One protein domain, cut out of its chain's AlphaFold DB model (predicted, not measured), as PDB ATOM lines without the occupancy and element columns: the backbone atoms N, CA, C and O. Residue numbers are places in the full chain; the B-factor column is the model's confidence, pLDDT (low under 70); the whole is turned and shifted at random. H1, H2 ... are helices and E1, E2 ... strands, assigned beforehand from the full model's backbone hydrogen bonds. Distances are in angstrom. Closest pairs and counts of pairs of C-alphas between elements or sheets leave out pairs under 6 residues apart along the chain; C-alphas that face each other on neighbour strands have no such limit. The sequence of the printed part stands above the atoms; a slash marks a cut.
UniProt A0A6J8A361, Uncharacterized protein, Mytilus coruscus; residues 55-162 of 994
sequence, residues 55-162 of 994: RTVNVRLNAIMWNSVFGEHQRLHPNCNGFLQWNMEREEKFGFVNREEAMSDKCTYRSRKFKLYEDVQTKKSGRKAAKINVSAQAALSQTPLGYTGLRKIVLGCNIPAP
ATOM      1  N   ARG A  55     495.346 459.350 402.746       64.38
ATOM      2  CA  ARG A  55     495.000 459.540 401.325       64.38
ATOM      3  C   ARG A  55     493.928 460.610 401.175       64.38
ATOM      4  O   ARG A  55     492.800 460.460 401.632       64.38
ATOM      5  N   THR A  56     494.248 461.674 400.447       64.19
ATOM      6  CA  THR A  56     493.257 462.680 400.062       64.19
ATOM      7  C   THR A  56     492.636 462.287 398.724       64.19
ATOM      8  O   THR A  56     493.263 462.415 397.672       64.19
ATOM      9  N   VAL A  57     491.387 461.811 398.744       70.38
ATOM     10  CA  VAL A  57     490.660 461.407 397.528       70.38
ATOM     11  C   VAL A  57     489.434 462.270 397.279       70.38
ATOM     12  O   VAL A  57     488.765 462.722 398.205       70.38
ATOM     13  N   ASN A  58     489.118 462.512 396.007       78.06
ATOM     14  CA  ASN A  58     487.847 463.122 395.638       78.06
ATOM     15  C   ASN A  58     486.720 462.097 395.858       78.06
ATOM     16  O   ASN A  58     486.670 461.074 395.174       78.06
ATOM     17  N   VAL A  59     485.811 462.392 396.793       71.25
ATOM     18  CA  VAL A  59     484.728 461.489 397.221       71.25
ATOM     19  C   VAL A  59     483.866 461.024 396.042       71.25
ATOM     20  O   VAL A  59     483.567 459.837 395.920       71.25
ATOM     21  N   ARG A  60     483.537 461.929 395.111       78.44
ATOM     22  CA  ARG A  60     482.732 461.608 393.924       78.44
ATOM     23  C   ARG A  60     483.459 460.646 392.988       78.44
ATOM     24  O   ARG A  60     482.870 459.672 392.527       78.44
ATOM     25  N   LEU A  61     484.733 460.906 392.694       81.88
ATOM     26  CA  LEU A  61     485.531 460.040 391.818       81.88
ATOM     27  C   LEU A  61     485.818 458.681 392.467       81.88
ATOM     28  O   LEU A  61     485.844 457.675 391.763       81.88
ATOM     29  N   ASN A  62     485.966 458.643 393.792       83.12
ATOM     30  CA  ASN A  62     486.100 457.406 394.554       83.12
ATOM     31  C   ASN A  62     484.827 456.547 394.462       83.12
ATOM     32  O   ASN A  62     484.903 455.360 394.162       83.12
ATOM     33  N   ALA A  63     483.646 457.155 394.616       82.94
ATOM     34  CA  ALA A  63     482.376 456.446 394.448       82.94
ATOM     35  C   ALA A  63     482.213 455.893 393.019       82.94
ATOM     36  O   ALA A  63     481.817 454.745 392.830       82.94
ATOM     37  N   ILE A  64     482.582 456.680 391.999       86.88
ATOM     38  CA  ILE A  64     482.564 456.239 390.594       86.88
ATOM     39  C   ILE A  64     483.527 455.069 390.367       86.88
ATOM     40  O   ILE A  64     483.168 454.113 389.675       86.88
ATOM     41  N   MET A  65     484.733 455.131 390.941       90.06
ATOM     42  CA  MET A  65     485.693 454.030 390.887       90.06
ATOM     43  C   MET A  65     485.070 452.764 391.466       90.06
ATOM     44  O   MET A  65     484.994 451.762 390.760       90.06
ATOM     45  N   TRP A  66     484.593 452.812 392.708       90.12
ATOM     46  CA  TRP A  66     484.059 451.636 393.385       90.12
ATOM     47  C   TRP A  66     482.846 451.044 392.671       90.12
ATOM     48  O   TRP A  66     482.819 449.841 392.427       90.12
ATOM     49  N   ASN A  67     481.911 451.878 392.211       89.00
ATOM     50  CA  ASN A  67     480.764 451.422 391.424       89.00
ATOM     51  C   ASN A  67     481.190 450.706 390.131       89.00
ATOM     52  O   ASN A  67     480.618 449.681 389.766       89.00
ATOM     53  N   SER A  68     482.225 451.212 389.452       89.81
ATOM     54  CA  SER A  68     482.793 450.558 388.266       89.81
ATOM     55  C   SER A  68     483.505 449.250 388.621       89.81
ATOM     56  O   SER A  68     483.372 448.265 387.900       89.81
ATOM     57  N   VAL A  69     484.267 449.244 389.713       92.25
ATOM     58  CA  VAL A  69     485.096 448.123 390.167       92.25
ATOM     59  C   VAL A  69     484.240 446.943 390.622       92.25
ATOM     60  O   VAL A  69     484.544 445.815 390.237       92.25
ATOM     61  N   PHE A  70     483.163 447.184 391.377       90.00
ATOM     62  CA  PHE A  70     482.233 446.135 391.807       90.00
ATOM     63  C   PHE A  70     481.555 445.463 390.610       90.00
ATOM     64  O   PHE A  70     481.558 444.234 390.512       90.00
ATOM     65  N   GLY A  71     481.044 446.255 389.662       87.56
ATOM     66  CA  GLY A  71     480.406 445.720 388.458       87.56
ATOM     67  C   GLY A  71     481.376 444.941 387.563       87.56
ATOM     68  O   GLY A  71     481.030 443.889 387.027       87.56
ATOM     69  N   GLU A  72     482.612 445.422 387.415       91.25
ATOM     70  CA  GLU A  72     483.635 444.748 386.615       91.25
ATOM     71  C   GLU A  72     484.121 443.442 387.271       91.25
ATOM     72  O   GLU A  72     484.229 442.426 386.576       91.25
ATOM     73  N   HIS A  73     484.318 443.427 388.597       91.94
ATOM     74  CA  HIS A  73     484.668 442.220 389.352       91.94
ATOM     75  C   HIS A  73     483.582 441.147 389.237       91.94
ATOM     76  O   HIS A  73     483.888 440.010 388.884       91.94
ATOM     77  N   GLN A  74     482.310 441.512 389.438       88.12
ATOM     78  CA  GLN A  74     481.188 440.575 389.338       88.12
ATOM     79  C   GLN A  74     481.059 439.968 387.931       88.12
ATOM     80  O   GLN A  74     480.683 438.807 387.783       88.12
ATOM     81  N   ARG A  75     481.404 440.729 386.885       90.50
ATOM     82  CA  ARG A  75     481.358 440.254 385.495       90.50
ATOM     83  C   ARG A  75     482.518 439.321 385.140       90.50
ATOM     84  O   ARG A  75     482.313 438.368 384.392       90.50
ATOM     85  N   LEU A  76     483.734 439.622 385.599       87.88
ATOM     86  CA  LEU A  76     484.942 438.861 385.246       87.88
ATOM     87  C   LEU A  76     485.184 437.662 386.174       87.88
ATOM     88  O   LEU A  76     485.698 436.640 385.726       87.88
ATOM     89  N   HIS A  77     484.788 437.771 387.441       87.38
ATOM     90  CA  HIS A  77     484.973 436.755 388.475       87.38
ATOM     91  C   HIS A  77     483.671 436.541 389.275       87.38
ATOM     92  O   HIS A  77     483.632 436.801 390.477       87.38
ATOM     93  N   PRO A  78     482.599 436.028 388.640       85.31
ATOM     94  CA  PRO A  78     481.268 435.919 389.252       85.31
ATOM     95  C   PRO A  78     481.204 435.005 390.486       85.31
ATOM     96  O   PRO A  78     480.297 435.146 391.297       85.31
ATOM     97  N   ASN A  79     482.168 434.093 390.641       88.00
ATOM     98  CA  ASN A  79     482.232 433.134 391.750       88.00
ATOM     99  C   ASN A  79     483.236 433.542 392.848       88.00
ATOM    100  O   ASN A  79     483.551 432.736 393.721       88.00
ATOM    101  N   CYS A  80     483.804 434.750 392.782       82.12
ATOM    102  CA  CYS A  80     484.765 435.227 393.771       82.12
ATOM    103  C   CYS A  80     484.058 435.955 394.924       82.12
ATOM    104  O   CYS A  80     483.490 437.026 394.727       82.12
ATOM    105  N   ASN A  81     484.186 435.417 396.143       82.19
ATOM    106  CA  ASN A  81     483.702 436.027 397.392       82.19
ATOM    107  C   ASN A  81     484.830 436.760 398.149       82.19
ATOM    108  O   ASN A  81     484.917 436.707 399.381       82.19
ATOM    109  N   GLY A  82     485.779 437.327 397.403       79.19
ATOM    110  CA  GLY A  82     486.871 438.131 397.943       79.19
ATOM    111  C   GLY A  82     486.442 439.565 398.218       79.19
ATOM    112  O   GLY A  82     485.617 440.118 397.488       79.19
ATOM    113  N   PHE A  83     487.027 440.171 399.244       83.75
ATOM    114  CA  PHE A  83     486.904 441.597 399.492       83.75
ATOM    115  C   PHE A  83     487.728 442.371 398.463       83.75
ATOM    116  O   PHE A  83     488.873 442.031 398.148       83.75
ATOM    117  N   LEU A  84     487.117 443.412 397.898       87.81
ATOM    118  CA  LEU A  84     487.827 444.343 397.034       87.81
ATOM    119  C   LEU A  84     488.473 445.413 397.906       87.81
ATOM    120  O   LEU A  84     487.799 446.091 398.675       87.81
ATOM    121  N   GLN A  85     489.778 445.567 397.746       85.12
ATOM    122  CA  GLN A  85     490.614 446.489 398.503       85.12
ATOM    123  C   GLN A  85     491.518 447.280 397.559       85.12
ATOM    124  O   GLN A  85     491.644 446.962 396.372       85.12
ATOM    125  N   TRP A  86     492.141 448.341 398.064       85.00
ATOM    126  CA  TRP A  86     493.099 449.110 397.273       85.00
ATOM    127  C   TRP A  86     494.396 448.316 397.122       85.00
ATOM    128  O   TRP A  86     494.861 447.643 398.038       85.00
ATOM    129  N   ASN A  87     494.989 448.388 395.940       85.19
ATOM    130  CA  ASN A  87     496.276 447.791 395.648       85.19
ATOM    131  C   ASN A  87     497.396 448.771 396.022       85.19
ATOM    132  O   ASN A  87     497.939 449.483 395.171       85.19
ATOM    133  N   MET A  88     497.753 448.756 397.304       76.19
ATOM    134  CA  MET A  88     498.768 449.619 397.925       76.19
ATOM    135  C   MET A  88     500.155 449.536 397.273       76.19
ATOM    136  O   MET A  88     500.920 450.505 397.246       76.19
ATOM    137  N   GLU A  89     500.494 448.390 396.686       75.88
ATOM    138  CA  GLU A  89     501.779 448.199 396.011       75.88
ATOM    139  C   GLU A  89     501.863 448.968 394.684       75.88
ATOM    140  O   GLU A  89     502.956 449.340 394.242       75.88
ATOM    141  N   ARG A  90     500.716 449.206 394.027       78.75
ATOM    142  CA  ARG A  90     500.637 449.808 392.681       78.75
ATOM    143  C   ARG A  90     499.998 451.196 392.652       78.75
ATOM    144  O   ARG A  90     499.835 451.742 391.550       78.75
ATOM    145  N   GLU A  91     499.719 451.772 393.818       79.50
ATOM    146  CA  GLU A  91     499.339 453.176 393.998       79.50
ATOM    147  C   GLU A  91     500.362 454.107 393.323       79.50
ATOM    148  O   GLU A  91     501.583 453.959 393.467       79.50
ATOM    149  N   GLU A  92     499.869 455.088 392.564       78.19
ATOM    150  CA  GLU A  92     500.701 456.174 392.044       78.19
ATOM    151  C   GLU A  92     500.361 457.491 392.733       78.19
ATOM    152  O   GLU A  92     499.360 458.139 392.414       78.19
ATOM    153  N   LYS A  93     501.258 457.922 393.620       70.88
ATOM    154  CA  LYS A  93     501.161 459.202 394.315       70.88
ATOM    155  C   LYS A  93     501.772 460.345 393.505       70.88
ATOM    156  O   LYS A  93     502.902 460.257 393.012       70.88
ATOM    157  N   PHE A  94     501.033 461.441 393.378       70.06
ATOM    158  CA  PHE A  94     501.426 462.665 392.678       70.06
ATOM    159  C   PHE A  94     501.236 463.881 393.595       70.06
ATOM    160  O   PHE A  94     500.310 464.670 393.420       70.06
ATOM    161  N   GLY A  95     502.127 464.052 394.575       69.19
ATOM    162  CA  GLY A  95     501.900 465.017 395.655       69.19
ATOM    163  C   GLY A  95     500.742 464.539 396.530       69.19
ATOM    164  O   GLY A  95     500.693 463.361 396.861       69.19
ATOM    165  N   PHE A  96     499.799 465.421 396.865       68.38
ATOM    166  CA  PHE A  96     498.639 465.094 397.711       68.38
ATOM    167  C   PHE A  96     497.524 464.305 397.013       68.38
ATOM    168  O   PHE A  96     496.495 464.040 397.624       68.38
ATOM    169  N   VAL A  97     497.683 463.960 395.734       73.75
ATOM    170  CA  VAL A  97     496.658 463.234 394.978       73.75
ATOM    171  C   VAL A  97     497.177 461.903 394.472       73.75
ATOM    172  O   VAL A  97     498.347 461.777 394.102       73.75
ATOM    173  N   ASN A  98     496.271 460.937 394.376       76.62
ATOM    174  CA  ASN A  98     496.607 459.566 394.026       76.62
ATOM    175  C   ASN A  98     495.901 459.099 392.752       76.62
ATOM    176  O   ASN A  98     494.813 459.568 392.385       76.62
ATOM    177  N   ARG A  99     496.527 458.133 392.076       85.62
ATOM    178  CA  ARG A  99     495.843 457.226 391.156       85.62
ATOM    179  C   ARG A  99     495.834 455.839 391.763       85.62
ATOM    180  O   ARG A  99     496.900 455.277 392.016       85.62
ATOM    181  N   GLU A 100     494.634 455.309 391.934       86.75
ATOM    182  CA  GLU A 100     494.407 454.075 392.675       86.75
ATOM    183  C   GLU A 100     494.001 452.939 391.749       86.75
ATOM    184  O   GLU A 100     493.345 453.141 390.727       86.75
ATOM    185  N   GLU A 101     494.409 451.736 392.125       89.75
ATOM    186  CA  GLU A 101     493.989 450.478 391.520       89.75
ATOM    187  C   GLU A 101     493.323 449.655 392.619       89.75
ATOM    188  O   GLU A 101     493.899 449.489 393.686       89.75
ATOM    189  N   ALA A 102     492.127 449.129 392.380       89.06
ATOM    190  CA  ALA A 102     491.507 448.145 393.263       89.06
ATOM    191  C   ALA A 102     491.884 446.716 392.842       89.06
ATOM    192  O   ALA A 102     491.974 446.429 391.640       89.06
ATOM    193  N   MET A 103     492.058 445.828 393.821       91.06
ATOM    194  CA  MET A 103     492.299 444.394 393.651       91.06
ATOM    195  C   MET A 103     491.397 443.568 394.572       91.06
ATOM    196  O   MET A 103     490.874 444.081 395.557       91.06
ATOM    197  N   SER A 104     491.229 442.285 394.261       88.75
ATOM    198  CA  SER A 104     490.618 441.325 395.185       88.75
ATOM    199  C   SER A 104     491.689 440.655 396.046       88.75
ATOM    200  O   SER A 104     492.782 440.372 395.563       88.75
ATOM    201  N   ASP A 105     491.368 440.382 397.306       86.19
ATOM    202  CA  ASP A 105     492.186 439.579 398.225       86.19
ATOM    203  C   ASP A 105     492.216 438.073 397.878       86.19
ATOM    204  O   ASP A 105     493.210 437.401 398.143       86.19
ATOM    205  N   LYS A 106     491.150 437.532 397.268       84.75
ATOM    206  CA  LYS A 106     490.988 436.085 397.005       84.75
ATOM    207  C   LYS A 106     491.142 435.674 395.545       84.75
ATOM    208  O   LYS A 106     491.299 434.486 395.271       84.75
ATOM    209  N   CYS A 107     491.084 436.603 394.591       87.38
ATOM    210  CA  CYS A 107     491.269 436.282 393.175       87.38
ATOM    211  C   CYS A 107     492.271 437.204 392.482       87.38
ATOM    212  O   CYS A 107     492.704 438.219 393.014       87.38
ATOM    213  N   THR A 108     492.624 436.866 391.243       87.94
ATOM    214  CA  THR A 108     493.607 437.610 390.443       87.94
ATOM    215  C   THR A 108     493.071 438.921 389.862       87.94
ATOM    216  O   THR A 108     493.736 439.531 389.022       87.94
ATOM    217  N   TYR A 109     491.867 439.344 390.253       90.00
ATOM    218  CA  TYR A 109     491.236 440.542 389.724       90.00
ATOM    219  C   TYR A 109     492.013 441.804 390.097       90.00
ATOM    220  O   TYR A 109     492.331 442.046 391.264       90.00
ATOM    221  N   ARG A 110     492.266 442.633 389.083       90.00
ATOM    222  CA  ARG A 110     492.860 443.964 389.207       90.00
ATOM    223  C   ARG A 110     492.139 444.901 388.256       90.00
ATOM    224  O   ARG A 110     491.980 444.590 387.077       90.00
ATOM    225  N   SER A 111     491.718 446.042 388.775       91.25
ATOM    226  CA  SER A 111     491.077 447.084 387.977       91.25
ATOM    227  C   SER A 111     492.104 447.934 387.220       91.25
ATOM    228  O   SER A 111     493.315 447.812 387.403       91.25
ATOM    229  N   ARG A 112     491.630 448.821 386.341       90.94
ATOM    230  CA  ARG A 112     492.470 449.896 385.789       90.94
ATOM    231  C   ARG A 112     492.801 450.935 386.864       90.94
ATOM    232  O   ARG A 112     492.061 451.087 387.827       90.94
ATOM    233  N   LYS A 113     493.837 451.747 386.639       88.94
ATOM    234  CA  LYS A 113     494.127 452.893 387.513       88.94
ATOM    235  C   LYS A 113     493.101 454.007 387.324       88.94
ATOM    236  O   LYS A 113     492.974 454.555 386.227       88.94
ATOM    237  N   PHE A 114     492.410 454.374 388.395       87.88
ATOM    238  CA  PHE A 114     491.476 455.489 388.423       87.88
ATOM    239  C   PHE A 114     492.165 456.745 388.933       87.88
ATOM    240  O   PHE A 114     492.929 456.738 389.895       87.88
ATOM    241  N   LYS A 115     491.885 457.858 388.263       86.69
ATOM    242  CA  LYS A 115     492.354 459.172 388.674       86.69
ATOM    243  C   LYS A 115     491.373 459.732 389.703       86.69
ATOM    244  O   LYS A 115     490.267 460.104 389.326       86.69
ATOM    245  N   LEU A 116     491.776 459.825 390.971       84.56
ATOM    246  CA  LEU A 116     490.903 460.294 392.059       84.56
ATOM    247  C   LEU A 116     490.989 461.813 392.299       84.56
ATOM    248  O   LEU A 116     490.749 462.291 393.405       84.56
ATOM    249  N   TYR A 117     491.333 462.578 391.258       81.44
ATOM    250  CA  TYR A 117     491.468 464.035 391.298       81.44
ATOM    251  C   TYR A 117     491.109 464.694 389.957       81.44
ATOM    252  O   TYR A 117     491.263 464.109 388.878       81.44
ATOM    253  N   GLU A 118     490.678 465.953 390.012       81.88
ATOM    254  CA  GLU A 118     490.340 466.765 388.838       81.88
ATOM    255  C   GLU A 118     491.561 467.545 388.332       81.88
ATOM    256  O   GLU A 118     492.444 467.895 389.110       81.88
ATOM    257  N   ASP A 119     491.639 467.808 387.022       81.62
ATOM    258  CA  ASP A 119     492.683 468.685 386.467       81.62
ATOM    259  C   ASP A 119     492.228 470.146 386.463       81.62
ATOM    260  O   ASP A 119     491.093 470.459 386.111       81.62
ATOM    261  N   VAL A 120     493.164 471.046 386.747       76.94
ATOM    262  CA  VAL A 120     493.031 472.478 386.494       76.94
ATOM    263  C   VAL A 120     493.067 472.727 384.986       76.94
ATOM    264  O   VAL A 120     494.008 472.322 384.295       76.94
ATOM    265  N   GLN A 121     492.051 473.421 384.475       76.00
ATOM    266  CA  GLN A 121     491.983 473.843 383.077       76.00
ATOM    267  C   GLN A 121     493.044 474.921 382.811       76.00
ATOM    268  O   GLN A 121     493.016 475.996 383.409       76.00
ATOM    269  N   THR A 122     493.994 474.652 381.916       68.75
ATOM    270  CA  THR A 122     495.042 475.608 381.531       68.75
ATOM    271  C   THR A 122     494.991 475.896 380.034       68.75
ATOM    272  O   THR A 122     494.806 474.998 379.217       68.75
ATOM    273  N   LYS A 123     495.197 477.167 379.655       70.69
ATOM    274  CA  LYS A 123     495.202 477.610 378.245       70.69
ATOM    275  C   LYS A 123     496.439 477.138 377.456       70.69
ATOM    276  O   LYS A 123     496.456 477.238 376.236       70.69
ATOM    277  N   LYS A 124     497.487 476.650 378.134       65.88
ATOM    278  CA  LYS A 124     498.741 476.178 377.517       65.88
ATOM    279  C   LYS A 124     498.791 474.648 377.495       65.88
ATOM    280  O   LYS A 124     498.568 474.015 378.524       65.88
ATOM    281  N   SER A 125     499.156 474.075 376.345       59.12
ATOM    282  CA  SER A 125     499.492 472.650 376.214       59.12
ATOM    283  C   SER A 125     500.691 472.324 377.114       59.12
ATOM    284  O   SER A 125     501.764 472.904 376.961       59.12
ATOM    285  N   GLY A 126     500.498 471.457 378.109       64.31
ATOM    286  CA  GLY A 126     501.516 471.153 379.111       64.31
ATOM    287  C   GLY A 126     501.015 470.229 380.219       64.31
ATOM    288  O   GLY A 126     499.863 469.796 380.226       64.31
ATOM    289  N   ARG A 127     501.904 469.914 381.171       60.09
ATOM    290  CA  ARG A 127     501.579 469.114 382.365       60.09
ATOM    291  C   ARG A 127     500.448 469.813 383.146       60.09
ATOM    292  O   ARG A 127     500.662 470.904 383.666       60.09
ATOM    293  N   LYS A 128     499.269 469.183 383.223       67.75
ATOM    294  CA  LYS A 128     498.107 469.691 383.972       67.75
ATOM    295  C   LYS A 128     498.300 469.472 385.469       67.75
ATOM    296  O   LYS A 128     498.868 468.454 385.874       67.75
ATOM    297  N   ALA A 129     497.867 470.438 386.268       67.94
ATOM    298  CA  ALA A 129     497.949 470.359 387.717       67.94
ATOM    299  C   ALA A 129     496.628 469.869 388.318       67.94
ATOM    300  O   ALA A 129     495.580 470.032 387.697       67.94
ATOM    301  N   ALA A 130     496.685 469.260 389.499       71.31
ATOM    302  CA  ALA A 130     495.505 468.759 390.188       71.31
ATOM    303  C   ALA A 130     494.775 469.891 390.921       71.31
ATOM    304  O   ALA A 130     495.415 470.750 391.528       71.31
ATOM    305  N   LYS A 131     493.443 469.874 390.875       70.38
ATOM    306  CA  LYS A 131     492.587 470.722 391.706       70.38
ATOM    307  C   LYS A 131     492.601 470.184 393.141       70.38
ATOM    308  O   LYS A 131     492.503 468.971 393.334       70.38
ATOM    309  N   ILE A 132     492.748 471.069 394.125       65.69
ATOM    310  CA  ILE A 132     492.760 470.699 395.548       65.69
ATOM    311  C   ILE A 132     491.377 470.193 395.998       65.69
ATOM    312  O   ILE A 132     490.352 470.604 395.450       65.69
ATOM    313  N   ASN A 133     491.342 469.277 396.971       65.38
ATOM    314  CA  ASN A 133     490.093 468.838 397.593       65.38
ATOM    315  C   ASN A 133     489.519 469.990 398.442       65.38
ATOM    316  O   ASN A 133     490.249 470.580 399.235       65.38
ATOM    317  N   VAL A 134     488.227 470.288 398.283       58.84
ATOM    318  CA  VAL A 134     487.526 471.375 398.990       58.84
ATOM    319  C   VAL A 134     487.591 471.198 400.510       58.84
ATOM    320  O   VAL A 134     487.821 472.170 401.217       58.84
ATOM    321  N   SER A 135     487.484 469.967 401.015       52.62
ATOM    322  CA  SER A 135     487.584 469.670 402.449       52.62
ATOM    323  C   SER A 135     488.988 469.949 402.988       52.62
ATOM    324  O   SER A 135     489.139 470.529 404.056       52.62
ATOM    325  N   ALA A 136     490.022 469.603 402.215       60.88
ATOM    326  CA  ALA A 136     491.402 469.928 402.569       60.88
ATOM    327  C   ALA A 136     491.650 471.443 402.502       60.88
ATOM    328  O   ALA A 136     492.346 471.988 403.344       60.88
ATOM    329  N   GLN A 137     491.056 472.138 401.532       59.72
ATOM    330  CA  GLN A 137     491.139 473.594 401.427       59.72
ATOM    331  C   GLN A 137     490.456 474.299 402.608       59.72
ATOM    332  O   GLN A 137     491.017 475.258 403.127       59.72
ATOM    333  N   ALA A 138     489.288 473.817 403.044       50.19
ATOM    334  CA  ALA A 138     488.578 474.344 404.207       50.19
ATOM    335  C   ALA A 138     489.371 474.110 405.504       50.19
ATOM    336  O   ALA A 138     489.592 475.054 406.257       50.19
ATOM    337  N   ALA A 139     489.900 472.897 405.707       52.97
ATOM    338  CA  ALA A 139     490.745 472.583 406.860       52.97
ATOM    339  C   ALA A 139     492.004 473.469 406.903       52.97
ATOM    340  O   ALA A 139     492.275 474.122 407.904       52.97
ATOM    341  N   LEU A 140     492.719 473.592 405.780       57.53
ATOM    342  CA  LEU A 140     493.900 474.458 405.677       57.53
ATOM    343  C   LEU A 140     493.580 475.954 405.840       57.53
ATOM    344  O   LEU A 140     494.488 476.725 406.123       57.53
ATOM    345  N   SER A 141     492.330 476.381 405.626       50.81
ATOM    346  CA  SER A 141     491.929 477.784 405.805       50.81
ATOM    347  C   SER A 141     491.642 478.159 407.259       50.81
ATOM    348  O   SER A 141     491.734 479.332 407.598       50.81
ATOM    349  N   GLN A 142     491.321 477.175 408.103       42.25
ATOM    350  CA  GLN A 142     491.028 477.371 409.526       42.25
ATOM    351  C   GLN A 142     492.220 477.030 410.427       42.25
ATOM    352  O   GLN A 142     492.240 477.415 411.590       42.25
ATOM    353  N   THR A 143     493.226 476.319 409.908       53.50
ATOM    354  CA  THR A 143     494.437 475.988 410.663       53.50
ATOM    355  C   THR A 143     495.588 476.911 410.253       53.50
ATOM    356  O   THR A 143     496.042 476.819 409.107       53.50
ATOM    357  N   PRO A 144     496.121 477.766 411.151       54.91
ATOM    358  CA  PRO A 144     497.365 478.475 410.881       54.91
ATOM    359  C   PRO A 144     498.495 477.446 410.754       54.91
ATOM    360  O   PRO A 144     498.980 476.881 411.731       54.91
ATOM    361  N   LEU A 145     498.887 477.147 409.515       60.03
ATOM    362  CA  LEU A 145     499.952 476.200 409.205       60.03
ATOM    363  C   LEU A 145     501.171 476.959 408.702       60.03
ATOM    364  O   LEU A 145     501.242 477.368 407.543       60.03
ATOM    365  N   GLY A 146     502.164 477.102 409.576       61.38
ATOM    366  CA  GLY A 146     503.498 477.530 409.170       61.38
ATOM    367  C   GLY A 146     504.140 476.536 408.193       61.38
ATOM    368  O   GLY A 146     503.684 475.402 408.014       61.38
ATOM    369  N   TYR A 147     505.256 476.931 407.579       65.06
ATOM    370  CA  TYR A 147     505.996 476.073 406.644       65.06
ATOM    371  C   TYR A 147     506.380 474.722 407.259       65.06
ATOM    372  O   TYR A 147     506.340 473.702 406.572       65.06
ATOM    373  N   THR A 148     506.697 474.704 408.555       59.81
ATOM    374  CA  THR A 148     507.002 473.493 409.326       59.81
ATOM    375  C   THR A 148     505.783 472.581 409.456       59.81
ATOM    376  O   THR A 148     505.886 471.393 409.158       59.81
ATOM    377  N   GLY A 149     504.611 473.130 409.800       63.06
ATOM    378  CA  GLY A 149     503.354 472.377 409.860       63.06
ATOM    379  C   GLY A 149     502.976 471.779 408.504       63.06
ATOM    380  O   GLY A 149     502.673 470.592 408.402       63.06
ATOM    381  N   LEU A 150     503.114 472.555 407.425       70.19
ATOM    382  CA  LEU A 150     502.884 472.053 406.070       70.19
ATOM    383  C   LEU A 150     503.871 470.939 405.692       70.19
ATOM    384  O   LEU A 150     503.465 469.947 405.091       70.19
ATOM    385  N   ARG A 151     505.158 471.058 406.046       67.94
ATOM    386  CA  ARG A 151     506.148 469.991 405.811       67.94
ATOM    387  C   ARG A 151     505.797 468.721 406.581       67.94
ATOM    388  O   ARG A 151     505.847 467.658 405.970       67.94
ATOM    389  N   LYS A 152     505.384 468.826 407.849       61.00
ATOM    390  CA  LYS A 152     504.909 467.685 408.651       61.00
ATOM    391  C   LYS A 152     503.720 466.989 407.982       61.00
ATOM    392  O   LYS A 152     503.738 465.774 407.835       61.00
ATOM    393  N   ILE A 153     502.754 467.746 407.455       67.94
ATOM    394  CA  ILE A 153     501.617 467.187 406.700       67.94
ATOM    395  C   ILE A 153     502.079 466.488 405.409       67.94
ATOM    396  O   ILE A 153     501.610 465.397 405.090       67.94
ATOM    397  N   VAL A 154     503.007 467.087 404.654       69.44
ATOM    398  CA  VAL A 154     503.558 466.493 403.419       69.44
ATOM    399  C   VAL A 154     504.309 465.188 403.731       69.44
ATOM    400  O   VAL A 154     504.112 464.194 403.030       69.44
ATOM    401  N   LEU A 155     505.107 465.173 404.803       61.91
ATOM    402  CA  LEU A 155     505.836 463.995 405.285       61.91
ATOM    403  C   LEU A 155     504.887 462.901 405.792       61.91
ATOM    404  O   LEU A 155     505.020 461.758 405.367       61.91
ATOM    405  N   GLY A 156     503.874 463.251 406.590       56.53
ATOM    406  CA  GLY A 156     502.825 462.329 407.048       56.53
ATOM    407  C   GLY A 156     501.925 461.814 405.918       56.53
ATOM    408  O   GLY A 156     501.281 460.773 406.032       56.53
ATOM    409  N   CYS A 157     501.920 462.499 404.774       60.84
ATOM    410  CA  CYS A 157     501.346 461.998 403.531       60.84
ATOM    411  C   CYS A 157     502.341 461.138 402.729       60.84
ATOM    412  O   CYS A 157     502.052 460.814 401.581       60.84
ATOM    413  N   ASN A 158     503.500 460.755 403.261       57.59
ATOM    414  CA  ASN A 158     504.519 459.970 402.559       57.59
ATOM    415  C   ASN A 158     504.952 460.608 401.217       57.59
ATOM    416  O   ASN A 158     505.127 459.944 400.188       57.59
ATOM    417  N   ILE A 159     505.036 461.941 401.196       63.81
ATOM    418  CA  ILE A 159     505.518 462.733 400.065       63.81
ATOM    419  C   ILE A 159     506.847 463.363 400.498       63.81
ATOM    420  O   ILE A 159     506.912 463.946 401.579       63.81
ATOM    421  N   PRO A 160     507.901 463.328 399.663       63.28
ATOM    422  CA  PRO A 160     509.133 464.048 399.962       63.28
ATOM    423  C   PRO A 160     508.845 465.545 400.099       63.28
ATOM    424  O   PRO A 160     508.449 466.201 399.125       63.28
ATOM    425  N   ALA A 161     509.016 466.082 401.305       66.31
ATOM    426  CA  ALA A 161     508.764 467.488 401.558       66.31
ATOM    427  C   ALA A 161     509.887 468.358 400.965       66.31
ATOM    428  O   ALA A 161     511.066 468.028 401.096       66.31
ATOM    429  N   PRO A 162     509.555 469.480 400.302       67.00
ATOM    430  CA  PRO A 162     510.559 470.455 399.883       67.00
ATOM    431  C   PRO A 162     511.257 471.090 401.099       67.00
ATOM    432  O   PRO A 162     510.727 471.072 402.214       67.00
TER     433      PRO A 162
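This is residues 55 to 162 of the 994 residues of an uncharacterized protein of Mytilus coruscus (UniProt A0A6J8A361). One long helix, H1, runs alongside a narrow ribbon of two small two-stranded sheets set end to end, E2 with E3 and E1 with E4, while two short helices, H2 and H3, lie separately beyond the E2 and E3 end. The printed part has 108 residues, under half of them in named elements, in the order H1, E1, E2, E3, E4, H2, H3; both sheets are antiparallel and the class is mixed. The whole is loose, with a radius of gyration of the C-alphas of 16.8 A, and elongated, spanning 52 by 33 by 23 A.

H1, residues 59 to 76, comes closest to E4, residues 102 to 104, at the C-alphas of Val 69 and Ala 102, 7.1 A apart. E1, residues 84 to 86, is antiparallel to E4, with N 85 and O 103 within hydrogen-bond range at 2.9 A. E2, residues 92 to 94, and E3, residues 97 to 100, form a hairpin, with N 94 and O 97 at 2.8 A. E3 runs on into E4 at 34 degrees. Residues 99 to 100 of E3 also pair, antiparallel, with residues 114 to 115. H2, residues 134 to 142, and H3, residues 147 to 156, are apart. In H1, H2 and H3 every O i to N i+4 pair is within hydrogen-bond range.

H1 begins at C-alpha 59 (484.728, 461.489, 397.221) and is 25.6 A long. E1 and E4 are each 7.1 A long, E2 6.6 A and E3 9.7 A. H2 measures 12.6 A; H3 measures 14.1 A and ends at C-alpha 156 (502.825, 462.329, 407.048).

The two C-alphas farthest apart, those of Asn 79 and Gly 146, are 52.2 A apart. The printed part has no cut. The link from E4 to H2 is long, with 29 residues. Mean pLDDT of the printed part is 75.1; 41 residues are under 70, among them residues 132 to 149 and 151 to 162.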